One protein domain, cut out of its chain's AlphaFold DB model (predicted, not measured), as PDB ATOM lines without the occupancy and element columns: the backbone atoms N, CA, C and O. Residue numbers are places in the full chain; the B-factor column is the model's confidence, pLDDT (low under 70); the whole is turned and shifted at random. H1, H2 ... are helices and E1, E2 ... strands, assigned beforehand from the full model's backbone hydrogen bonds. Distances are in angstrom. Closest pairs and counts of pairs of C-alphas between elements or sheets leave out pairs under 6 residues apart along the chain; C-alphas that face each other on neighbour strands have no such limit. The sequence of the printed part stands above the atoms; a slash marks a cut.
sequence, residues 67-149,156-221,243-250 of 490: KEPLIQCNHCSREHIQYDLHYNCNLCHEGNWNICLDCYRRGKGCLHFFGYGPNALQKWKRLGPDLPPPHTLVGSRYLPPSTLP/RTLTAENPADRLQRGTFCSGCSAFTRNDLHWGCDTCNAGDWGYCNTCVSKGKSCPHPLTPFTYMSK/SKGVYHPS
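What this domain is: This is residues 67 to 149, 156 to 221 and 243 to 250 of the 490 residues of an uncharacterized protein of Podospora anserina (strain S / ATCC MYA-4624 / DSM 980 / FGSC 10383) (UniProt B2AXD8). You see little regular structure: two small twisted antiparallel sheets amid loops, E2 E1 E3 E4 with H1 on it and E6 E5 E7 E8 with H4. The printed part has 157 residues, 58 of them in four named helices and eight strands, class mixed. It is compact, radius of gyration of the C-alphas 16.5 A, spanning 49 by 42 by 29 A.

Where its parts are: Find C-alpha 86 at (25.420, 8.352, -33.012), where E1, residues 86-89, begins. Then come E2 97-100, H1 101-105, H2 117-125, E3 138-142, E4 167-170, E5 184-188, H3 191-194, E6 197-199, H4 200-203, E7 213-219, 18.8 A long, and E8 246-249, ending at (15.247, 2.696, -55.927).

How they stand to each other: N 87 and O 99 of the hairpin E1 and E2 are 2.8 A apart. H2 touches H3, the closest C-alphas, of Gly 117 and Gly 194, being 5.4 A apart. H1 and H2 have every O i to N i+4 pair within hydrogen-bond range.

The domain as a whole: C-alphas 149 and 156 are 7.1 A apart across one cut, 221 and 243 11.2 A across another. The pLDDT is under 70 at residues 243-248, among others.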
ATOM      1  N   LYS A  67      45.096   9.648 -33.635       86.75
ATOM      2  CA  LYS A  67      44.321   9.878 -32.409       86.75
ATOM      3  C   LYS A  67      42.926   9.266 -32.553       86.75
ATOM      4  O   LYS A  67      42.232   9.564 -33.522       86.75
ATOM      5  N   GLU A  68      42.498   8.444 -31.595       87.38
ATOM      6  CA  GLU A  68      41.117   7.938 -31.572       87.38
ATOM      7  C   GLU A  68      40.115   9.091 -31.340       87.38
ATOM      8  O   GLU A  68      40.386   9.998 -30.544       87.38
ATOM      9  N   PRO A  69      38.950   9.084 -32.016       89.88
ATOM     10  CA  PRO A  69      37.921  10.095 -31.811       89.88
ATOM     11  C   PRO A  69      37.297   9.938 -30.420       89.88
ATOM     12  O   PRO A  69      36.843   8.861 -30.050       89.88
ATOM     13  N   LEU A  70      37.229  11.032 -29.663       91.06
ATOM     14  CA  LEU A  70      36.514  11.096 -28.389       91.06
ATOM     15  C   LEU A  70      35.239  11.905 -28.616       91.06
ATOM     16  O   LEU A  70      35.300  13.126 -28.748       91.06
ATOM     17  N   ILE A  71      34.098  11.222 -28.726       94.44
ATOM     18  CA  ILE A  71      32.816  11.859 -29.057       94.44
ATOM     19  C   ILE A  71      31.917  11.882 -27.822       94.44
ATOM     20  O   ILE A  71      31.741  10.871 -27.142       94.44
ATOM     21  N   GLN A  72      31.330  13.047 -27.558       96.44
ATOM     22  CA  GLN A  72      30.358  13.291 -26.497       96.44
ATOM     23  C   GLN A  72      29.019  13.720 -27.111       96.44
ATOM     24  O   GLN A  72      28.983  14.377 -28.151       96.44
ATOM     25  N   CYS A  73      27.907  13.357 -26.474       97.25
ATOM     26  CA  CYS A  73      26.575  13.787 -26.890       97.25
ATOM     27  C   CYS A  73      26.322  15.261 -26.532       97.25
ATOM     28  O   CYS A  73      26.161  15.587 -25.357       97.25
ATOM     29  N   ASN A  74      26.149  16.135 -27.527       97.19
ATOM     30  CA  ASN A  74      25.856  17.566 -27.348       97.19
ATOM     31  C   ASN A  74      24.486  17.894 -26.697       97.19
ATOM     32  O   ASN A  74      24.127  19.066 -26.627       97.19
ATOM     33  N   HIS A  75      23.707  16.902 -26.242       95.81
ATOM     34  CA  HIS A  75      22.433  17.115 -25.530       95.81
ATOM     35  C   HIS A  75      22.395  16.483 -24.125       95.81
ATOM     36  O   HIS A  75      21.752  17.037 -23.238       95.81
ATOM     37  N   CYS A  76      23.017  15.321 -23.895       95.75
ATOM     38  CA  CYS A  76      23.008  14.655 -22.578       95.75
ATOM     39  C   CYS A  76      24.400  14.460 -21.961       95.75
ATOM     40  O   CYS A  76      24.521  13.776 -20.952       95.75
ATOM     41  N   SER A  77      25.448  15.000 -22.587       96.56
ATOM     42  CA  SER A  77      26.845  14.915 -22.143       96.56
ATOM     43  C   SER A  77      27.420  13.497 -21.975       96.56
ATOM     44  O   SER A  77      28.562  13.371 -21.545       96.56
ATOM     45  N   ARG A  78      26.700  12.432 -22.377       95.00
ATOM     46  CA  ARG A  78      27.229  11.054 -22.446       95.00
ATOM     47  C   ARG A  78      28.497  11.032 -23.297       95.00
ATOM     48  O   ARG A  78      28.449  11.373 -24.480       95.00
ATOM     49  N   GLU A  79      29.605  10.645 -22.682       94.94
ATOM     50  CA  GLU A  79      30.923  10.554 -23.309       94.94
ATOM     51  C   GLU A  79      31.124   9.218 -24.041       94.94
ATOM     52  O   GLU A  79      30.314   8.299 -23.942       94.94
ATOM     53  N   HIS A  80      32.233   9.129 -24.777       92.38
ATOM     54  CA  HIS A  80      32.749   7.916 -25.417       92.38
ATOM     55  C   HIS A  80      31.823   7.229 -26.449       92.38
ATOM     56  O   HIS A  80      32.047   6.074 -26.809       92.38
ATOM     57  N   ILE A  81      30.847   7.954 -27.014       95.31
ATOM     58  CA  ILE A  81      29.840   7.407 -27.948       95.31
ATOM     59  C   ILE A  81      30.364   7.125 -29.370       95.31
ATOM     60  O   ILE A  81      29.581   6.779 -30.252       95.31
ATOM     61  N   GLN A  82      31.668   7.273 -29.643       93.69
ATOM     62  CA  GLN A  82      32.222   7.100 -30.996       93.69
ATOM     63  C   GLN A  82      31.995   5.697 -31.585       93.69
ATOM     64  O   GLN A  82      31.821   5.577 -32.798       93.69
ATOM     65  N   TYR A  83      31.983   4.655 -30.747       94.06
ATOM     66  CA  TYR A  83      31.763   3.265 -31.170       94.06
ATOM     67  C   TYR A  83      30.285   2.847 -31.131       94.06
ATOM     68  O   TYR A  83      29.920   1.809 -31.685       94.06
ATOM     69  N   ASP A  84      29.430   3.670 -30.525       95.25
ATOM     70  CA  ASP A  84      27.982   3.529 -30.597       95.25
ATOM     71  C   ASP A  84      27.448   4.140 -31.898       95.25
ATOM     72  O   ASP A  84      28.107   4.947 -32.564       95.25
ATOM     73  N   LEU A  85      26.212   3.783 -32.258       96.25
ATOM     74  CA  LEU A  85      25.479   4.529 -33.277       96.25
ATOM     75  C   LEU A  85      25.127   5.916 -32.716       96.25
ATOM     76  O   LEU A  85      24.357   6.045 -31.768       96.25
ATOM     77  N   HIS A  86      25.680   6.953 -33.328       96.50
ATOM     78  CA  HIS A  86      25.420   8.352 -33.012       96.50
ATOM     79  C   HIS A  86      25.001   9.109 -34.278       96.50
ATOM     80  O   HIS A  86      25.124   8.610 -35.396       96.50
ATOM     81  N   TYR A  87      24.460  10.312 -34.112       95.94
ATOM     82  CA  TYR A  87      23.953  11.137 -35.206       95.94
ATOM     83  C   TYR A  87      24.724  12.453 -35.292       95.94
ATOM     84  O   TYR A  87      24.745  13.238 -34.345       95.94
ATOM     85  N   ASN A  88      25.349  12.678 -36.447       96.19
ATOM     86  CA  ASN A  88      26.244  13.796 -36.730       96.19
ATOM     87  C   ASN A  88      25.546  14.901 -37.538       96.19
ATOM     88  O   ASN A  88      24.875  14.606 -38.531       96.19
ATOM     89  N   CYS A  89      25.775  16.170 -37.182       94.75
ATOM     90  CA  CYS A  89      25.449  17.317 -38.031       94.75
ATOM     91  C   CYS A  89      26.721  17.870 -38.681       94.75
ATOM     92  O   CYS A  89      27.563  18.459 -38.008       94.75
ATOM     93  N   ASN A  90      26.837  17.765 -40.008       91.19
ATOM     94  CA  ASN A  90      28.015  18.243 -40.741       91.19
ATOM     95  C   ASN A  90      28.062  19.774 -40.956       91.19
ATOM     96  O   ASN A  90      28.918  20.243 -41.702       91.19
ATOM     97  N   LEU A  91      27.106  20.524 -40.398       92.38
ATOM     98  CA  LEU A  91      26.968  21.983 -40.541       92.38
ATOM     99  C   LEU A  91      27.162  22.732 -39.209       92.38
ATOM    100  O   LEU A  91      27.272  23.952 -39.201       92.38
ATOM    101  N   CYS A  92      27.205  22.018 -38.081       93.25
ATOM    102  CA  CYS A  92      27.356  22.590 -36.744       93.25
ATOM    103  C   CYS A  92      28.712  22.194 -36.141       93.25
ATOM    104  O   CYS A  92      29.160  21.062 -36.331       93.25
ATOM    105  N   HIS A  93      29.344  23.107 -35.393       91.38
ATOM    106  CA  HIS A  93      30.637  22.894 -34.715       91.38
ATOM    107  C   HIS A  93      31.714  22.319 -35.660       91.38
ATOM    108  O   HIS A  93      32.337  21.302 -35.358       91.38
ATOM    109  N   GLU A  94      31.865  22.911 -36.851       90.56
ATOM    110  CA  GLU A  94      32.819  22.470 -37.892       90.56
ATOM    111  C   GLU A  94      32.617  21.007 -38.350       90.56
ATOM    112  O   GLU A  94      33.511  20.362 -38.888       90.56
ATOM    113  N   GLY A  95      31.406  20.473 -38.152       89.94
ATOM    114  CA  GLY A  95      31.048  19.085 -38.435       89.94
ATOM    115  C   GLY A  95      31.231  18.125 -37.256       89.94
ATOM    116  O   GLY A  95      30.938  16.939 -37.401       89.94
ATOM    117  N   ASN A  96      31.658  18.616 -36.089       90.94
ATOM    118  CA  ASN A  96      31.881  17.829 -34.872       90.94
ATOM    119  C   ASN A  96      30.661  17.774 -33.932       90.94
ATOM    120  O   ASN A  96      30.751  17.196 -32.848       90.94
ATOM    121  N   TRP A  97      29.514  18.339 -34.326       96.06
ATOM    122  CA  TRP A  97      28.282  18.247 -33.539       96.06
ATOM    123  C   TRP A  97      27.660  16.846 -33.648       96.06
ATOM    124  O   TRP A  97      27.331  16.389 -34.748       96.06
ATOM    125  N   ASN A  98      27.488  16.164 -32.515       96.88
ATOM    126  CA  ASN A  98      27.071  14.765 -32.422       96.88
ATOM    127  C   ASN A  98      26.105  14.526 -31.249       96.88
ATOM    128  O   ASN A  98      26.261  15.100 -30.174       96.88
ATOM    129  N   ILE A  99      25.140  13.616 -31.414       97.44
ATOM    130  CA  ILE A  99      24.278  13.129 -30.320       97.44
ATOM    131  C   ILE A  99      24.135  11.606 -30.327       97.44
ATOM    132  O   ILE A  99      24.198  10.973 -31.378       97.44
ATOM    133  N   CYS A 100      23.909  11.014 -29.152       96.69
ATOM    134  CA  CYS A 100      23.647   9.581 -29.028       96.69
ATOM    135  C   CYS A 100      22.296   9.177 -29.647       96.69
ATOM    136  O   CYS A 100      21.383   9.999 -29.800       96.69
ATOM    137  N   LEU A 101      22.167   7.882 -29.956       94.31
ATOM    138  CA  LEU A 101      20.971   7.267 -30.534       94.31
ATOM    139  C   LEU A 101      19.677   7.627 -29.787       94.31
ATOM    140  O   LEU A 101      18.669   7.915 -30.427       94.31
ATOM    141  N   ASP A 102      19.689   7.666 -28.456       93.44
ATOM    142  CA  ASP A 102      18.460   7.866 -27.680       93.44
ATOM    143  C   ASP A 102      18.044   9.334 -27.582       93.44
ATOM    144  O   ASP A 102      16.850   9.631 -27.601       93.44
ATOM    145  N   CYS A 103      18.995  10.276 -27.607       95.19
ATOM    146  CA  CYS A 103      18.668  11.684 -27.842       95.19
ATOM    147  C   CYS A 103      18.033  11.860 -29.229       95.19
ATOM    148  O   CYS A 103      16.991  12.504 -29.349       95.19
ATOM    149  N   TYR A 104      18.600  11.226 -30.262       94.00
ATOM    150  CA  TYR A 104      18.046  11.284 -31.615       94.00
ATOM    151  C   TYR A 104      16.638  10.672 -31.703       94.00
ATOM    152  O   TYR A 104      15.735  11.277 -32.279       94.00
ATOM    153  N   ARG A 105      16.412   9.508 -31.077       91.56
ATOM    154  CA  ARG A 105      15.098   8.837 -30.997       91.56
ATOM    155  C   ARG A 105      14.061   9.648 -30.217       91.56
ATOM    156  O   ARG A 105      12.893   9.640 -30.587       91.56
ATOM    157  N   ARG A 106      14.482  10.401 -29.192       91.00
ATOM    158  CA  ARG A 106      13.647  11.355 -28.432       91.00
ATOM    159  C   ARG A 106      13.447  12.701 -29.161       91.00
ATOM    160  O   ARG A 106      13.111  13.701 -28.527       91.00
ATOM    161  N   GLY A 107      13.658  12.751 -30.480       90.06
ATOM    162  CA  GLY A 107      13.394  13.925 -31.320       90.06
ATOM    163  C   GLY A 107      14.377  15.085 -31.150       90.06
ATOM    164  O   GLY A 107      14.058  16.204 -31.551       90.06
ATOM    165  N   LYS A 108      15.545  14.859 -30.537       93.56
ATOM    166  CA  LYS A 108      16.551  15.906 -30.309       93.56
ATOM    167  C   LYS A 108      17.479  16.061 -31.512       93.56
ATOM    168  O   LYS A 108      17.745  15.111 -32.244       93.56
ATOM    169  N   GLY A 109      18.009  17.269 -31.676       94.06
ATOM    170  CA  GLY A 109      18.950  17.625 -32.731       94.06
ATOM    171  C   GLY A 109      19.617  18.972 -32.459       94.06
ATOM    172  O   GLY A 109      19.469  19.528 -31.371       94.06
ATOM    173  N   CYS A 110      20.360  19.487 -33.441       93.75
ATOM    174  CA  CYS A 110      20.940  20.830 -33.375       93.75
ATOM    175  C   CYS A 110      19.852  21.916 -33.502       93.75
ATOM    176  O   CYS A 110      18.706  21.609 -33.824       93.75
ATOM    177  N   LEU A 111      20.201  23.193 -33.300       90.94
ATOM    178  CA  LEU A 111      19.235  24.305 -33.308       90.94
ATOM    179  C   LEU A 111      18.393  24.395 -34.602       90.94
ATOM    180  O   LEU A 111      17.223  24.764 -34.551       90.94
ATOM    181  N   HIS A 112      18.962  23.994 -35.743       89.69
ATOM    182  CA  HIS A 112      18.293  23.979 -37.052       89.69
ATOM    183  C   HIS A 112      17.733  22.593 -37.446       89.69
ATOM    184  O   HIS A 112      17.387  22.371 -38.607       89.69
ATOM    185  N   PHE A 113      17.638  21.640 -36.511       90.31
ATOM    186  CA  PHE A 113      16.964  20.356 -36.727       90.31
ATOM    187  C   PHE A 113      15.466  20.488 -36.423       90.31
ATOM    188  O   PHE A 113      15.031  20.483 -35.272       90.31
ATOM    189  N   PHE A 114      14.648  20.578 -37.472       86.69
ATOM    190  CA  PHE A 114      13.199  20.780 -37.342       86.69
ATOM    191  C   PHE A 114      12.391  19.477 -37.167       86.69
ATOM    192  O   PHE A 114      11.161  19.523 -37.136       86.69
ATOM    193  N   GLY A 115      13.067  18.334 -37.008       85.69
ATOM    194  CA  GLY A 115      12.476  17.001 -36.880       85.69
ATOM    195  C   GLY A 115      12.775  16.117 -38.090       85.69
ATOM    196  O   GLY A 115      13.788  16.287 -38.766       85.69
ATOM    197  N   TYR A 116      11.872  15.183 -38.384       85.50
ATOM    198  CA  TYR A 116      12.058  14.166 -39.420       85.50
ATOM    199  C   TYR A 116      11.314  14.478 -40.731       85.50
ATOM    200  O   TYR A 116      10.183  14.977 -40.715       85.50
ATOM    201  N   GLY A 117      11.936  14.123 -41.862       78.94
ATOM    202  CA  GLY A 117      11.284  13.982 -43.170       78.94
ATOM    203  C   GLY A 117      10.485  15.201 -43.669       78.94
ATOM    204  O   GLY A 117      10.850  16.346 -43.383       78.94
ATOM    205  N   PRO A 118       9.381  14.990 -44.416       79.38
ATOM    206  CA  PRO A 118       8.543  16.075 -44.937       79.38
ATOM    207  C   PRO A 118       7.963  16.984 -43.845       79.38
ATOM    208  O   PRO A 118       7.773  18.177 -44.080       79.38
ATOM    209  N   ASN A 119       7.739  16.457 -42.636       82.31
ATOM    210  CA  ASN A 119       7.235  17.235 -41.501       82.31
ATOM    211  C   ASN A 119       8.249  18.292 -41.035       82.31
ATOM    212  O   ASN A 119       7.849  19.407 -40.695       82.31
ATOM    213  N   ALA A 120       9.551  17.988 -41.071       83.81
ATOM    214  CA  ALA A 120      10.606  18.960 -40.783       83.81
ATOM    215  C   ALA A 120      10.610  20.104 -41.806       83.81
ATOM    216  O   ALA A 120      10.648  21.276 -41.429       83.81
ATOM    217  N   LEU A 121      10.495  19.767 -43.096       82.31
ATOM    218  CA  LEU A 121      10.417  20.749 -44.179       82.31
ATOM    219  C   LEU A 121       9.145  21.604 -44.077       82.31
ATOM    220  O   LEU A 121       9.209  22.813 -44.284       82.31
ATOM    221  N   GLN A 122       7.999  21.012 -43.724       84.81
ATOM    222  CA  GLN A 122       6.759  21.763 -43.510       84.81
ATOM    223  C   GLN A 122       6.863  22.690 -42.289       84.81
ATOM    224  O   GLN A 122       6.401  23.827 -42.359       84.81
ATOM    225  N   LYS A 123       7.488  22.242 -41.190       85.62
ATOM    226  CA  LYS A 123       7.731  23.077 -40.003       85.62
ATOM    227  C   LYS A 123       8.651  24.256 -40.330       85.62
ATOM    228  O   LYS A 123       8.319  25.374 -39.965       85.62
ATOM    229  N   TRP A 124       9.744  24.018 -41.057       86.69
ATOM    230  CA  TRP A 124      10.654  25.066 -41.528       86.69
ATOM    231  C   TRP A 124       9.938  26.078 -42.441       86.69
ATOM    232  O   TRP A 124       9.946  27.267 -42.143       86.69
ATOM    233  N   LYS A 125       9.190  25.618 -43.459       86.56
ATOM    234  CA  LYS A 125       8.417  26.496 -44.365       86.56
ATOM    235  C   LYS A 125       7.396  27.398 -43.652       86.56
ATOM    236  O   LYS A 125       7.080  28.461 -44.172       86.56
ATOM    237  N   ARG A 126       6.873  26.996 -42.486       87.31
ATOM    238  CA  ARG A 126       5.946  27.814 -41.672       87.31
ATOM    239  C   ARG A 126       6.636  28.920 -40.863       87.31
ATOM    240  O   ARG A 126       5.935  29.781 -40.349       87.31
ATOM    241  N   LEU A 127       7.961  28.880 -40.714       83.38
ATOM    242  CA  LEU A 127       8.731  29.858 -39.935       83.38
ATOM    243  C   LEU A 127       9.292  31.009 -40.791       83.38
ATOM    244  O   LEU A 127       9.764  31.990 -40.228       83.38
ATOM    245  N   GLY A 128       9.219  30.901 -42.122       79.50
ATOM    246  CA  GLY A 128       9.647  31.928 -43.078       79.50
ATOM    247  C   GLY A 128      10.688  31.414 -44.086       79.50
ATOM    248  O   GLY A 128      11.406  30.458 -43.786       79.50
ATOM    249  N   PRO A 129      10.772  32.013 -45.290       73.75
ATOM    250  CA  PRO A 129      11.744  31.624 -46.314       73.75
ATOM    251  C   PRO A 129      13.174  32.096 -46.002       73.75
ATOM    252  O   PRO A 129      14.122  31.529 -46.536       73.75
ATOM    253  N   ASP A 130      13.327  33.100 -45.134       79.56
ATOM    254  CA  ASP A 130      14.599  33.781 -44.841       79.56
ATOM    255  C   ASP A 130      15.513  32.997 -43.880       79.56
ATOM    256  O   ASP A 130      16.639  33.404 -43.592       79.56
ATOM    257  N   LEU A 131      15.036  31.864 -43.357       80.69
ATOM    258  CA  LEU A 131      15.809  30.987 -42.483       80.69
ATOM    259  C   LEU A 131      16.767  30.095 -43.288       80.69
ATOM    260  O   LEU A 131      16.392  29.589 -44.347       80.69
ATOM    261  N   PRO A 132      17.969  29.782 -42.762       83.19
ATOM    262  CA  PRO A 132      18.844  28.791 -43.383       83.19
ATOM    263  C   PRO A 132      18.133  27.427 -43.478       83.19
ATOM    264  O   PRO A 132      17.297  27.109 -42.621       83.19
ATOM    265  N   PRO A 133      18.443  26.609 -44.503       83.12
ATOM    266  CA  PRO A 133      17.757  25.342 -44.747       83.12
ATOM    267  C   PRO A 133      17.883  24.374 -43.556       83.12
ATOM    268  O   PRO A 133      18.881  24.403 -42.835       83.12
ATOM    269  N   PRO A 134      16.892  23.486 -43.344       87.94
ATOM    270  CA  PRO A 134      16.859  22.594 -42.189       87.94
ATOM    271  C   PRO A 134      18.074  21.654 -42.169       87.94
ATOM    272  O   PRO A 134      18.405  21.016 -43.169       87.94
ATOM    273  N   HIS A 135      18.728  21.535 -41.012       89.75
ATOM    274  CA  HIS A 135      19.899  20.677 -40.846       89.75
ATOM    275  C   HIS A 135      19.491  19.202 -40.741       89.75
ATOM    276  O   HIS A 135      18.796  18.800 -39.807       89.75
ATOM    277  N   THR A 136      19.994  18.378 -41.660       87.94
ATOM    278  CA  THR A 136      19.866  16.914 -41.607       87.94
ATOM    279  C   THR A 136      20.935  16.311 -40.693       87.94
ATOM    280  O   THR A 136      22.103  16.703 -40.742       87.94
ATOM    281  N   LEU A 137      20.547  15.324 -39.883       91.81
ATOM    282  CA  LEU A 137      21.466  14.508 -39.087       91.81
ATOM    283  C   LEU A 137      21.744  13.178 -39.794       91.81
ATOM    284  O   LEU A 137      20.841  12.591 -40.388       91.81
ATOM    285  N   VAL A 138      22.988  12.702 -39.727       91.12
ATOM    286  CA  VAL A 138      23.446  11.486 -40.420       91.12
ATOM    287  C   VAL A 138      23.935  10.467 -39.401       91.12
ATOM    288  O   VAL A 138      24.731  10.822 -38.534       91.12
ATOM    289  N   GLY A 139      23.496   9.213 -39.524       93.38
ATOM    290  CA  GLY A 139      24.003   8.119 -38.699       93.38
ATOM    291  C   GLY A 139      25.500   7.897 -38.926       93.38
ATOM    292  O   GLY A 139      25.957   7.834 -40.073       93.38
ATOM    293  N   SER A 140      26.240   7.765 -37.832       94.62
ATOM    294  CA  SER A 140      27.684   7.551 -37.771       94.62
ATOM    295  C   SER A 140      28.023   6.524 -36.685       94.62
ATOM    296  O   SER A 140      27.369   6.470 -35.644       94.62
ATOM    297  N   ARG A 141      29.065   5.724 -36.918       95.81
ATOM    298  CA  ARG A 141      29.717   4.851 -35.932       95.81
ATOM    299  C   ARG A 141      31.146   4.566 -36.381       95.81
ATOM    300  O   ARG A 141      31.354   4.137 -37.512       95.81
ATOM    301  N   TYR A 142      32.123   4.730 -35.501       94.31
ATOM    302  CA  TYR A 142      33.468   4.206 -35.726       94.31
ATOM    303  C   TYR A 142      33.501   2.731 -35.323       94.31
ATOM    304  O   TYR A 142      32.986   2.364 -34.270       94.31
ATOM    305  N   LEU A 143      34.116   1.870 -36.131       93.44
ATOM    306  CA  LEU A 143      34.499   0.543 -35.650       93.44
ATOM    307  C   LEU A 143      35.695   0.679 -34.689       93.44
ATOM    308  O   LEU A 143      36.576   1.506 -34.948       93.44
ATOM    309  N   PRO A 144      35.759  -0.095 -33.589       89.88
ATOM    310  CA  PRO A 144      36.949  -0.126 -32.742       89.88
ATOM    311  C   PRO A 144      38.165  -0.625 -33.547       89.88
ATOM    312  O   PRO A 144      37.978  -1.369 -34.513       89.88
ATOM    313  N   PRO A 145      39.397  -0.222 -33.183       87.12
ATOM    314  CA  PRO A 145      40.592  -0.760 -33.820       87.12
ATOM    315  C   PRO A 145      40.735  -2.262 -33.529       87.12
ATOM    316  O   PRO A 145      40.324  -2.738 -32.467       87.12
ATOM    317  N   SER A 146      41.310  -3.005 -34.476       82.50
ATOM    318  CA  SER A 146      41.537  -4.455 -34.373       82.50
ATOM    319  C   SER A 146      42.597  -4.824 -33.331       82.50
ATOM    320  O   SER A 146      42.517  -5.876 -32.699       82.50
ATOM    321  N   THR A 147      43.569  -3.935 -33.123       72.50
ATOM    322  CA  THR A 147      44.581  -4.038 -32.067       72.50
ATOM    323  C   THR A 147      44.271  -3.081 -30.915       72.50
ATOM    324  O   THR A 147      43.665  -2.026 -31.105       72.50
ATOM    325  N   LEU A 148      44.694  -3.445 -29.700       59.19
ATOM    326  CA  LEU A 148      44.593  -2.612 -28.495       59.19
ATOM    327  C   LEU A 148      45.991  -2.107 -28.099       59.19
ATOM    328  O   LEU A 148      46.736  -2.849 -27.458       59.19
ATOM    329  N   PRO A 149      46.378  -0.867 -28.451       54.53
ATOM    330  CA  PRO A 149      47.624  -0.277 -27.978       54.53
ATOM    331  C   PRO A 149      47.528   0.007 -26.477       54.53
ATOM    332  O   PRO A 149      46.614   0.699 -26.024       54.53
ATOM    333  N   ARG A 156      42.267   4.617 -24.731       62.81
ATOM    334  CA  ARG A 156      42.741   4.557 -26.128       62.81
ATOM    335  C   ARG A 156      43.025   5.964 -26.669       62.81
ATOM    336  O   ARG A 156      42.110   6.643 -27.123       62.81
ATOM    337  N   THR A 157      44.274   6.421 -26.604       69.44
ATOM    338  CA  THR A 157      44.675   7.756 -27.091       69.44
ATOM    339  C   THR A 157      45.234   7.736 -28.513       69.44
ATOM    340  O   THR A 157      44.971   8.668 -29.272       69.44
ATOM    341  N   LEU A 158      45.961   6.679 -28.887       78.00
ATOM    342  CA  LEU A 158      46.594   6.496 -30.196       78.00
ATOM    343  C   LEU A 158      46.354   5.081 -30.743       78.00
ATOM    344  O   LEU A 158      46.208   4.132 -29.977       78.00
ATOM    345  N   THR A 159      46.338   4.944 -32.070       81.81
ATOM    346  CA  THR A 159      46.150   3.680 -32.805       81.81
ATOM    347  C   THR A 159      46.936   3.674 -34.117       81.81
ATOM    348  O   THR A 159      47.172   4.732 -34.692       81.81
ATOM    349  N   ALA A 160      47.334   2.498 -34.608       83.31
ATOM    350  CA  ALA A 160      47.954   2.350 -35.930       83.31
ATOM    351  C   ALA A 160      46.923   2.362 -37.082       83.31
ATOM    352  O   ALA A 160      47.280   2.509 -38.249       83.31
ATOM    353  N   GLU A 161      45.635   2.206 -36.767       85.62
ATOM    354  CA  GLU A 161      44.547   2.131 -37.744       85.62
ATOM    355  C   GLU A 161      43.857   3.492 -37.877       85.62
ATOM    356  O   GLU A 161      43.304   3.995 -36.903       85.62
ATOM    357  N   ASN A 162      43.807   4.076 -39.072       88.31
ATOM    358  CA  ASN A 162      43.130   5.354 -39.308       88.31
ATOM    359  C   ASN A 162      41.625   5.285 -38.938       88.31
ATOM    360  O   ASN A 162      40.889   4.487 -39.527       88.31
ATOM    361  N   PRO A 163      41.115   6.121 -38.006       89.19
ATOM    362  CA  PRO A 163      39.695   6.131 -37.659       89.19
ATOM    363  C   PRO A 163      38.776   6.505 -38.827       89.19
ATOM    364  O   PRO A 163      37.634   6.052 -38.857       89.19
ATOM    365  N   ALA A 164      39.242   7.300 -39.799       89.81
ATOM    366  CA  ALA A 164      38.421   7.687 -40.947       89.81
ATOM    367  C   ALA A 164      38.049   6.483 -41.832       89.81
ATOM    368  O   ALA A 164      36.913   6.399 -42.298       89.81
ATOM    369  N   ASP A 165      38.954   5.512 -41.982       90.19
ATOM    370  CA  ASP A 165      38.715   4.295 -42.771       90.19
ATOM    371  C   ASP A 165      37.798   3.294 -42.036       90.19
ATOM    372  O   ASP A 165      37.135   2.462 -42.661       90.19
ATOM    373  N   ARG A 166      37.694   3.421 -40.704       91.62
ATOM    374  CA  ARG A 166      36.771   2.670 -39.830       91.62
ATOM    375  C   ARG A 166      35.414   3.356 -39.612       91.62
ATOM    376  O   ARG A 166      34.580   2.812 -38.882       91.62
ATOM    377  N   LEU A 167      35.161   4.521 -40.213       92.25
ATOM    378  CA  LEU A 167      33.909   5.264 -40.037       92.25
ATOM    379  C   LEU A 167      32.774   4.692 -40.905       92.25
ATOM    380  O   LEU A 167      32.683   4.928 -42.110       92.25
ATOM    381  N   GLN A 168      31.831   4.006 -40.263       93.12
ATOM    382  CA  GLN A 168      30.521   3.705 -40.834       93.12
ATOM    383  C   GLN A 168      29.663   4.976 -40.800       93.12
ATOM    384  O   GLN A 168      29.309   5.452 -39.724       93.12
ATOM    385  N   ARG A 169      29.313   5.535 -41.964       90.44
ATOM    386  CA  ARG A 169      28.457   6.728 -42.080       90.44
ATOM    387  C   ARG A 169      27.385   6.532 -43.146       90.44
ATOM    388  O   ARG A 169      27.699   6.128 -44.264       90.44
ATOM    389  N   GLY A 170      26.131   6.839 -42.815       88.56
ATOM    390  CA  GLY A 170      24.988   6.685 -43.718       88.56
ATOM    391  C   GLY A 170      23.781   6.053 -43.029       88.56
ATOM    392  O   GLY A 170      23.351   6.521 -41.977       88.56
ATOM    393  N   THR A 171      23.220   5.008 -43.642       88.69
ATOM    394  CA  THR A 171      21.973   4.373 -43.184       88.69
ATOM    395  C   THR A 171      22.245   3.170 -42.279       88.69
ATOM    396  O   THR A 171      23.092   2.328 -42.582       88.69
ATOM    397  N   PHE A 172      21.487   3.068 -41.187       93.25
ATOM    398  CA  PHE A 172      21.512   1.955 -40.239       93.25
ATOM    399  C   PHE A 172      20.090   1.410 -40.049       93.25
ATOM    400  O   PHE A 172      19.117   2.154 -40.154       93.25
ATOM    401  N   CYS A 173      19.952   0.117 -39.762       94.00
ATOM    402  CA  CYS A 173      18.663  -0.497 -39.436       94.00
ATOM    403  C   CYS A 173      18.143   0.014 -38.082       94.00
ATOM    404  O   CYS A 173      18.775  -0.229 -37.053       94.00
ATOM    405  N   SER A 174      16.966   0.646 -38.050       93.38
ATOM    406  CA  SER A 174      16.381   1.224 -36.830       93.38
ATOM    407  C   SER A 174      16.088   0.189 -35.728       93.38
ATOM    408  O   SER A 174      16.036   0.554 -34.551       93.38
ATOM    409  N   GLY A 175      15.913  -1.089 -36.100       91.50
ATOM    410  CA  GLY A 175      15.613  -2.200 -35.185       91.50
ATOM    411  C   GLY A 175      16.824  -2.982 -34.650       91.50
ATOM    412  O   GLY A 175      16.702  -3.632 -33.614       91.50
ATOM    413  N   CYS A 176      17.990  -2.942 -35.313       93.31
ATOM    414  CA  CYS A 176      19.180  -3.708 -34.889       93.31
ATOM    415  C   CYS A 176      20.522  -2.955 -34.962       93.31
ATOM    416  O   CYS A 176      21.559  -3.537 -34.658       93.31
ATOM    417  N   SER A 177      20.535  -1.685 -35.382       93.94
ATOM    418  CA  SER A 177      21.740  -0.846 -35.514       93.94
ATOM    419  C   SER A 177      22.856  -1.438 -36.399       93.94
ATOM    420  O   SER A 177      24.015  -1.013 -36.328       93.94
ATOM    421  N   ALA A 178      22.525  -2.394 -37.274       92.75
ATOM    422  CA  ALA A 178      23.400  -2.840 -38.355       92.75
ATOM    423  C   ALA A 178      23.533  -1.733 -39.412       92.75
ATOM    424  O   ALA A 178      22.544  -1.092 -39.772       92.75
ATOM    425  N   PHE A 179      24.753  -1.506 -39.897       92.00
ATOM    426  CA  PHE A 179      25.038  -0.564 -40.981       92.00
ATOM    427  C   PHE A 179      24.689  -1.219 -42.322       92.00
ATOM    428  O   PHE A 179      25.051  -2.373 -42.525       92.00
ATOM    429  N   THR A 180      23.996  -0.510 -43.216       84.75
ATOM    430  CA  THR A 180      23.610  -1.034 -44.541       84.75
ATOM    431  C   THR A 180      24.330  -0.245 -45.631       84.75
ATOM    432  O   THR A 180      23.856   0.819 -46.043       84.75
ATOM    433  N   ARG A 181      25.498  -0.735 -46.065       79.38
ATOM    434  CA  ARG A 181      26.347  -0.092 -47.085       79.38
ATOM    435  C   ARG A 181      26.353  -0.969 -48.323       79.38
ATOM    436  O   ARG A 181      26.853  -2.082 -48.269       79.38
ATOM    437  N   ASN A 182      25.831  -0.457 -49.434       71.56
ATOM    438  CA  ASN A 182      25.554  -1.207 -50.666       71.56
ATOM    439  C   ASN A 182      24.483  -2.318 -50.511       71.56
ATOM    440  O   ASN A 182      23.875  -2.696 -51.508       71.56
ATOM    441  N   ASP A 183      24.199  -2.787 -49.290       81.31
ATOM    442  CA  ASP A 183      23.105  -3.712 -48.972       81.31
ATOM    443  C   ASP A 183      21.712  -3.149 -49.290       81.31
ATOM    444  O   ASP A 183      21.476  -1.934 -49.272       81.31
ATOM    445  N   LEU A 184      20.755  -4.061 -49.475       87.00
ATOM    446  CA  LEU A 184      19.336  -3.740 -49.578       87.00
ATOM    447  C   LEU A 184      18.780  -3.242 -48.234       87.00
ATOM    448  O   LEU A 184      18.785  -3.951 -47.220       87.00
ATOM    449  N   HIS A 185      18.239  -2.028 -48.261       90.88
ATOM    450  CA  HIS A 185      17.574  -1.377 -47.143       90.88
ATOM    451  C   HIS A 185      16.105  -1.086 -47.492       90.88
ATOM    452  O   HIS A 185      15.750  -0.851 -48.645       90.88
ATOM    453  N   TRP A 186      15.242  -1.105 -46.480       92.69
ATOM    454  CA  TRP A 186      13.793  -0.983 -46.602       92.69
ATOM    455  C   TRP A 186      13.276   0.187 -45.752       92.69
ATOM    456  O   TRP A 186      13.135   0.056 -44.535       92.69
ATOM    457  N   GLY A 187      13.005   1.334 -46.377       92.25
ATOM    458  CA  GLY A 187      12.477   2.527 -45.699       92.25
ATOM    459  C   GLY A 187      10.965   2.475 -45.462       92.25
ATOM    460  O   GLY A 187      10.236   1.840 -46.223       92.25
ATOM    461  N   CYS A 188      10.484   3.167 -44.427       92.56
ATOM    462  CA  CYS A 188       9.063   3.317 -44.111       92.56
ATOM    463  C   CYS A 188       8.660   4.797 -44.087       92.56
ATOM    464  O   CYS A 188       9.109   5.544 -43.221       92.56
ATOM    465  N   ASP A 189       7.752   5.195 -44.981       89.56
ATOM    466  CA  ASP A 189       7.323   6.595 -45.127       89.56
ATOM    467  C   ASP A 189       6.479   7.107 -43.938       89.56
ATOM    468  O   ASP A 189       6.415   8.310 -43.688       89.56
ATOM    469  N   THR A 190       5.841   6.205 -43.180       91.81
ATOM    470  CA  THR A 190       4.943   6.542 -42.059       91.81
ATOM    471  C   THR A 190       5.695   6.747 -40.739       91.81
ATOM    472  O   THR A 190       5.531   7.768 -40.068       91.81
ATOM    473  N   CYS A 191       6.531   5.777 -40.355       93.31
ATOM    474  CA  CYS A 191       7.248   5.770 -39.076       93.31
ATOM    475  C   CYS A 191       8.254   6.931 -39.019       93.31
ATOM    476  O   CYS A 191       9.116   7.054 -39.889       93.31
ATOM    477  N   ASN A 192       8.131   7.798 -38.008       91.12
ATOM    478  CA  ASN A 192       8.842   9.080 -37.924       91.12
ATOM    479  C   ASN A 192       8.825   9.860 -39.264       91.12
ATOM    480  O   ASN A 192       9.816  10.483 -39.635       91.12
ATOM    481  N   ALA A 193       7.706   9.821 -40.002       86.81
ATOM    482  CA  ALA A 193       7.511  10.528 -41.273       86.81
ATOM    483  C   ALA A 193       8.638  10.313 -42.311       86.81
ATOM    484  O   ALA A 193       9.120  11.270 -42.918       86.81
ATOM    485  N   GLY A 194       9.081   9.068 -42.498       86.50
ATOM    486  CA  GLY A 194      10.045   8.694 -43.541       86.50
ATOM    487  C   GLY A 194      11.488   8.543 -43.076       86.50
ATOM    488  O   GLY A 194      12.345   8.158 -43.875       86.50
ATOM    489  N   ASP A 195      11.789   8.810 -41.802       87.19
ATOM    490  CA  ASP A 195      13.142   8.566 -41.302       87.19
ATOM    491  C   ASP A 195      13.428   7.073 -41.040       87.19
ATOM    492  O   ASP A 195      14.556   6.608 -41.202       87.19
ATOM    493  N   TRP A 196      12.405   6.295 -40.698       91.00
ATOM    494  CA  TRP A 196      12.578   4.918 -40.240       91.00
ATOM    495  C   TRP A 196      12.919   3.920 -41.356       91.00
ATOM    496  O   TRP A 196      12.403   4.023 -42.472       91.00
ATOM    497  N   GLY A 197      13.709   2.890 -41.041       92.88
ATOM    498  CA  GLY A 197      14.023   1.841 -42.012       92.88
ATOM    499  C   GLY A 197      14.791   0.640 -41.459       92.88
ATOM    500  O   GLY A 197      15.236   0.617 -40.311       92.88
ATOM    501  N   TYR A 198      14.912  -0.399 -42.283       94.56
ATOM    502  CA  TYR A 198      15.361  -1.729 -41.875       94.56
ATOM    503  C   TYR A 198      16.368  -2.334 -42.856       94.56
ATOM    504  O   TYR A 198      16.234  -2.180 -44.068       94.56
ATOM    505  N   CYS A 199      17.333  -3.108 -42.353       93.56
ATOM    506  CA  CYS A 199      18.117  -4.001 -43.208       93.56
ATOM    507  C   CYS A 199      17.261  -5.183 -43.690       93.56
ATOM    508  O   CYS A 199      16.296  -5.579 -43.025       93.56
ATOM    509  N   ASN A 200      17.643  -5.779 -44.823       91.75
ATOM    510  CA  ASN A 200      16.942  -6.922 -45.409       91.75
ATOM    511  C   ASN A 200      16.677  -8.060 -44.399       91.75
ATOM    512  O   ASN A 200      15.539  -8.495 -44.240       91.75
ATOM    513  N   THR A 201      17.689  -8.449 -43.618       93.62
ATOM    514  CA  THR A 201      17.604  -9.507 -42.596       93.62
ATOM    515  C   THR A 201      16.538  -9.264 -41.519       93.62
ATOM    516  O   THR A 201      16.014 -10.220 -40.952       93.62
ATOM    517  N   CYS A 202      16.202  -8.008 -41.203       95.31
ATOM    518  CA  CYS A 202      15.118  -7.699 -40.264       95.31
ATOM    519  C   CYS A 202      13.747  -7.854 -40.933       95.31
ATOM    520  O   CYS A 202      12.857  -8.487 -40.365       95.31
ATOM    521  N   VAL A 203      13.595  -7.356 -42.161       94.75
ATOM    522  CA  VAL A 203      12.350  -7.431 -42.945       94.75
ATOM    523  C   VAL A 203      11.979  -8.873 -43.303       94.75
ATOM    524  O   VAL A 203      10.810  -9.256 -43.178       94.75
ATOM    525  N   SER A 204      12.972  -9.687 -43.670       93.50
ATOM    526  CA  SER A 204      12.834 -11.124 -43.949       93.50
ATOM    527  C   SER A 204      12.558 -11.973 -42.699       93.50
ATOM    528  O   SER A 204      12.144 -13.117 -42.826       93.50
ATOM    529  N   LYS A 205      12.715 -11.418 -41.489       94.38
ATOM    530  CA  LYS A 205      12.420 -12.088 -40.205       94.38
ATOM    531  C   LYS A 205      11.237 -11.473 -39.447       94.38
ATOM    532  O   LYS A 205      11.104 -11.688 -38.245       94.38
ATOM    533  N   GLY A 206      10.415 -10.657 -40.114       93.88
ATOM    534  CA  GLY A 206       9.247  -9.998 -39.510       93.88
ATOM    535  C   GLY A 206       9.586  -8.893 -38.500       93.88
ATOM    536  O   GLY A 206       8.693  -8.333 -37.870       93.88
ATOM    537  N   LYS A 207      10.866  -8.527 -38.354       95.12
ATOM    538  CA  LYS A 207      11.349  -7.504 -37.414       95.12
ATOM    539  C   LYS A 207      11.280  -6.107 -38.030       95.12
ATOM    540  O   LYS A 207      12.269  -5.379 -38.090       95.12
ATOM    541  N   SER A 208      10.095  -5.768 -38.531       95.56
ATOM    542  CA  SER A 208       9.757  -4.493 -39.162       95.56
ATOM    543  C   SER A 208       8.340  -4.054 -38.783       95.56
ATOM    544  O   SER A 208       7.556  -4.841 -38.262       95.56
ATOM    545  N   CYS A 209       7.988  -2.800 -39.050       95.56
ATOM    546  CA  CYS A 209       6.597  -2.343 -38.983       95.56
ATOM    547  C   CYS A 209       5.764  -2.932 -40.145       95.56
ATOM    548  O   CYS A 209       6.345  -3.240 -41.189       95.56
ATOM    549  N   PRO A 210       4.428  -3.041 -40.006       94.25
ATOM    550  CA  PRO A 210       3.554  -3.639 -41.026       94.25
ATOM    551  C   PRO A 210       3.279  -2.733 -42.242       94.25
ATOM    552  O   PRO A 210       2.782  -3.208 -43.266       94.25
ATOM    553  N   HIS A 211       3.616  -1.439 -42.160       94.75
ATOM    554  CA  HIS A 211       3.477  -0.481 -43.262       94.75
ATOM    555  C   HIS A 211       4.177  -0.939 -44.556       94.75
ATOM    556  O   HIS A 211       5.209  -1.610 -44.484       94.75
ATOM    557  N   PRO A 212       3.705  -0.497 -45.740       94.38
ATOM    558  CA  PRO A 212       4.425  -0.696 -46.995       94.38
ATOM    559  C   PRO A 212       5.860  -0.150 -46.921       94.38
ATOM    560  O   PRO A 212       6.064   1.013 -46.566       94.38
ATOM    561  N   LEU A 213       6.844  -0.983 -47.266       94.00
ATOM    562  CA  LEU A 213       8.269  -0.642 -47.201       94.00
ATOM    563  C   LEU A 213       8.867  -0.421 -48.591       94.00
ATOM    564  O   LEU A 213       8.703  -1.257 -49.482       94.00
ATOM    565  N   THR A 214       9.611   0.671 -48.751       91.94
ATOM    566  CA  THR A 214      10.299   1.057 -49.991       91.94
ATOM    567  C   THR A 214      11.718   0.464 -50.033       91.94
ATOM    568  O   THR A 214      12.539   0.848 -49.196       91.94
ATOM    569  N   PRO A 215      12.042  -0.439 -50.980       90.19
ATOM    570  CA  PRO A 215      13.392  -0.964 -51.170       90.19
ATOM    571  C   PRO A 215      14.322   0.046 -51.855       90.19
ATOM    572  O   PRO A 215      14.018   0.582 -52.924       90.19
ATOM    573  N   PHE A 216      15.504   0.250 -51.281       86.69
ATOM    574  CA  PHE A 216      16.584   1.029 -51.879       86.69
ATOM    575  C   PHE A 216      17.961   0.464 -51.518       86.69
ATOM    576  O   PHE A 216      18.124  -0.262 -50.540       86.69
ATOM    577  N   THR A 217      18.972   0.851 -52.291       81.31
ATOM    578  CA  THR A 217      20.385   0.622 -51.983       81.31
ATOM    579  C   THR A 217      21.079   1.971 -51.857       81.31
ATOM    580  O   THR A 217      20.819   2.908 -52.618       81.31
ATOM    581  N   TYR A 218      21.945   2.095 -50.850       68.12
ATOM    582  CA  TYR A 218      22.770   3.284 -50.671       68.12
ATOM    583  C   TYR A 218      24.047   3.132 -51.495       68.12
ATOM    584  O   TYR A 218      24.958   2.405 -51.089       68.12
ATOM    585  N   MET A 219      24.127   3.829 -52.631       58.50
ATOM    586  CA  MET A 219      25.370   3.922 -53.391       58.50
ATOM    587  C   MET A 219      26.169   5.137 -52.920       58.50
ATOM    588  O   MET A 219      25.734   6.291 -53.004       58.50
ATOM    589  N   SER A 220      27.376   4.864 -52.427       51.09
ATOM    590  CA  SER A 220      28.371   5.909 -52.190       51.09
ATOM    591  C   SER A 220      28.804   6.461 -53.546       51.09
ATOM    592  O   SER A 220      29.255   5.686 -54.389       51.09
ATOM    593  N   LYS A 221      28.701   7.779 -53.775       45.62
ATOM    594  CA  LYS A 221      29.363   8.374 -54.945       45.62
ATOM    595  C   LYS A 221      30.874   8.110 -54.829       45.62
ATOM    596  O   LYS A 221      31.404   8.296 -53.731       45.62
ATOM    597  N   SER A 243      21.763  13.497 -47.359       35.31
ATOM    598  CA  SER A 243      23.220  13.459 -47.109       35.31
ATOM    599  C   SER A 243      24.130  12.657 -48.076       35.31
ATOM    600  O   SER A 243      24.464  11.504 -47.808       35.31
ATOM    601  N   LYS A 244      24.658  13.328 -49.112       32.09
ATOM    602  CA  LYS A 244      25.892  13.003 -49.882       32.09
ATOM    603  C   LYS A 244      26.068  11.603 -50.525       32.09
ATOM    604  O   LYS A 244      27.068  11.409 -51.213       32.09
ATOM    605  N   GLY A 245      25.113  10.684 -50.423       43.84
ATOM    606  CA  GLY A 245      25.002   9.501 -51.291       43.84
ATOM    607  C   GLY A 245      23.786   9.590 -52.210       43.84
ATOM    608  O   GLY A 245      22.939  10.467 -52.029       43.84
ATOM    609  N   VAL A 246      23.689   8.695 -53.195       53.41
ATOM    610  CA  VAL A 246      22.469   8.554 -54.005       53.41
ATOM    611  C   VAL A 246      21.758   7.279 -53.569       53.41
ATOM    612  O   VAL A 246      22.320   6.185 -53.623       53.41
ATOM    613  N   TYR A 247      20.520   7.436 -53.106       60.56
ATOM    614  CA  TYR A 247      19.621   6.318 -52.858       60.56
ATOM    615  C   TYR A 247      19.032   5.910 -54.199       60.56
ATOM    616  O   TYR A 247      18.286   6.681 -54.799       60.56
ATOM    617  N   HIS A 248      19.385   4.720 -54.675       69.00
ATOM    618  CA  HIS A 248      18.804   4.183 -55.897       69.00
ATOM    619  C   HIS A 248      17.607   3.293 -55.529       69.00
ATOM    620  O   HIS A 248      17.791   2.312 -54.790       69.00
ATOM    621  N   PRO A 249      16.385   3.604 -56.017       73.88
ATOM    622  CA  PRO A 249      15.247   2.696 -55.927       73.88
ATOM    623  C   PRO A 249      15.665   1.320 -56.438       73.88
ATOM    624  O   PRO A 249      16.240   1.200 -57.519       73.88
ATOM    625  N   SER A 250      15.466   0.292 -55.619       75.19
ATOM    626  CA  SER A 250      16.026  -1.037 -55.868       75.19
ATOM    627  C   SER A 250      14.923  -2.054 -56.103       75.19
ATOM    628  O   SER A 250      13.852  -1.961 -55.514       75.19
TER     629      SER A 250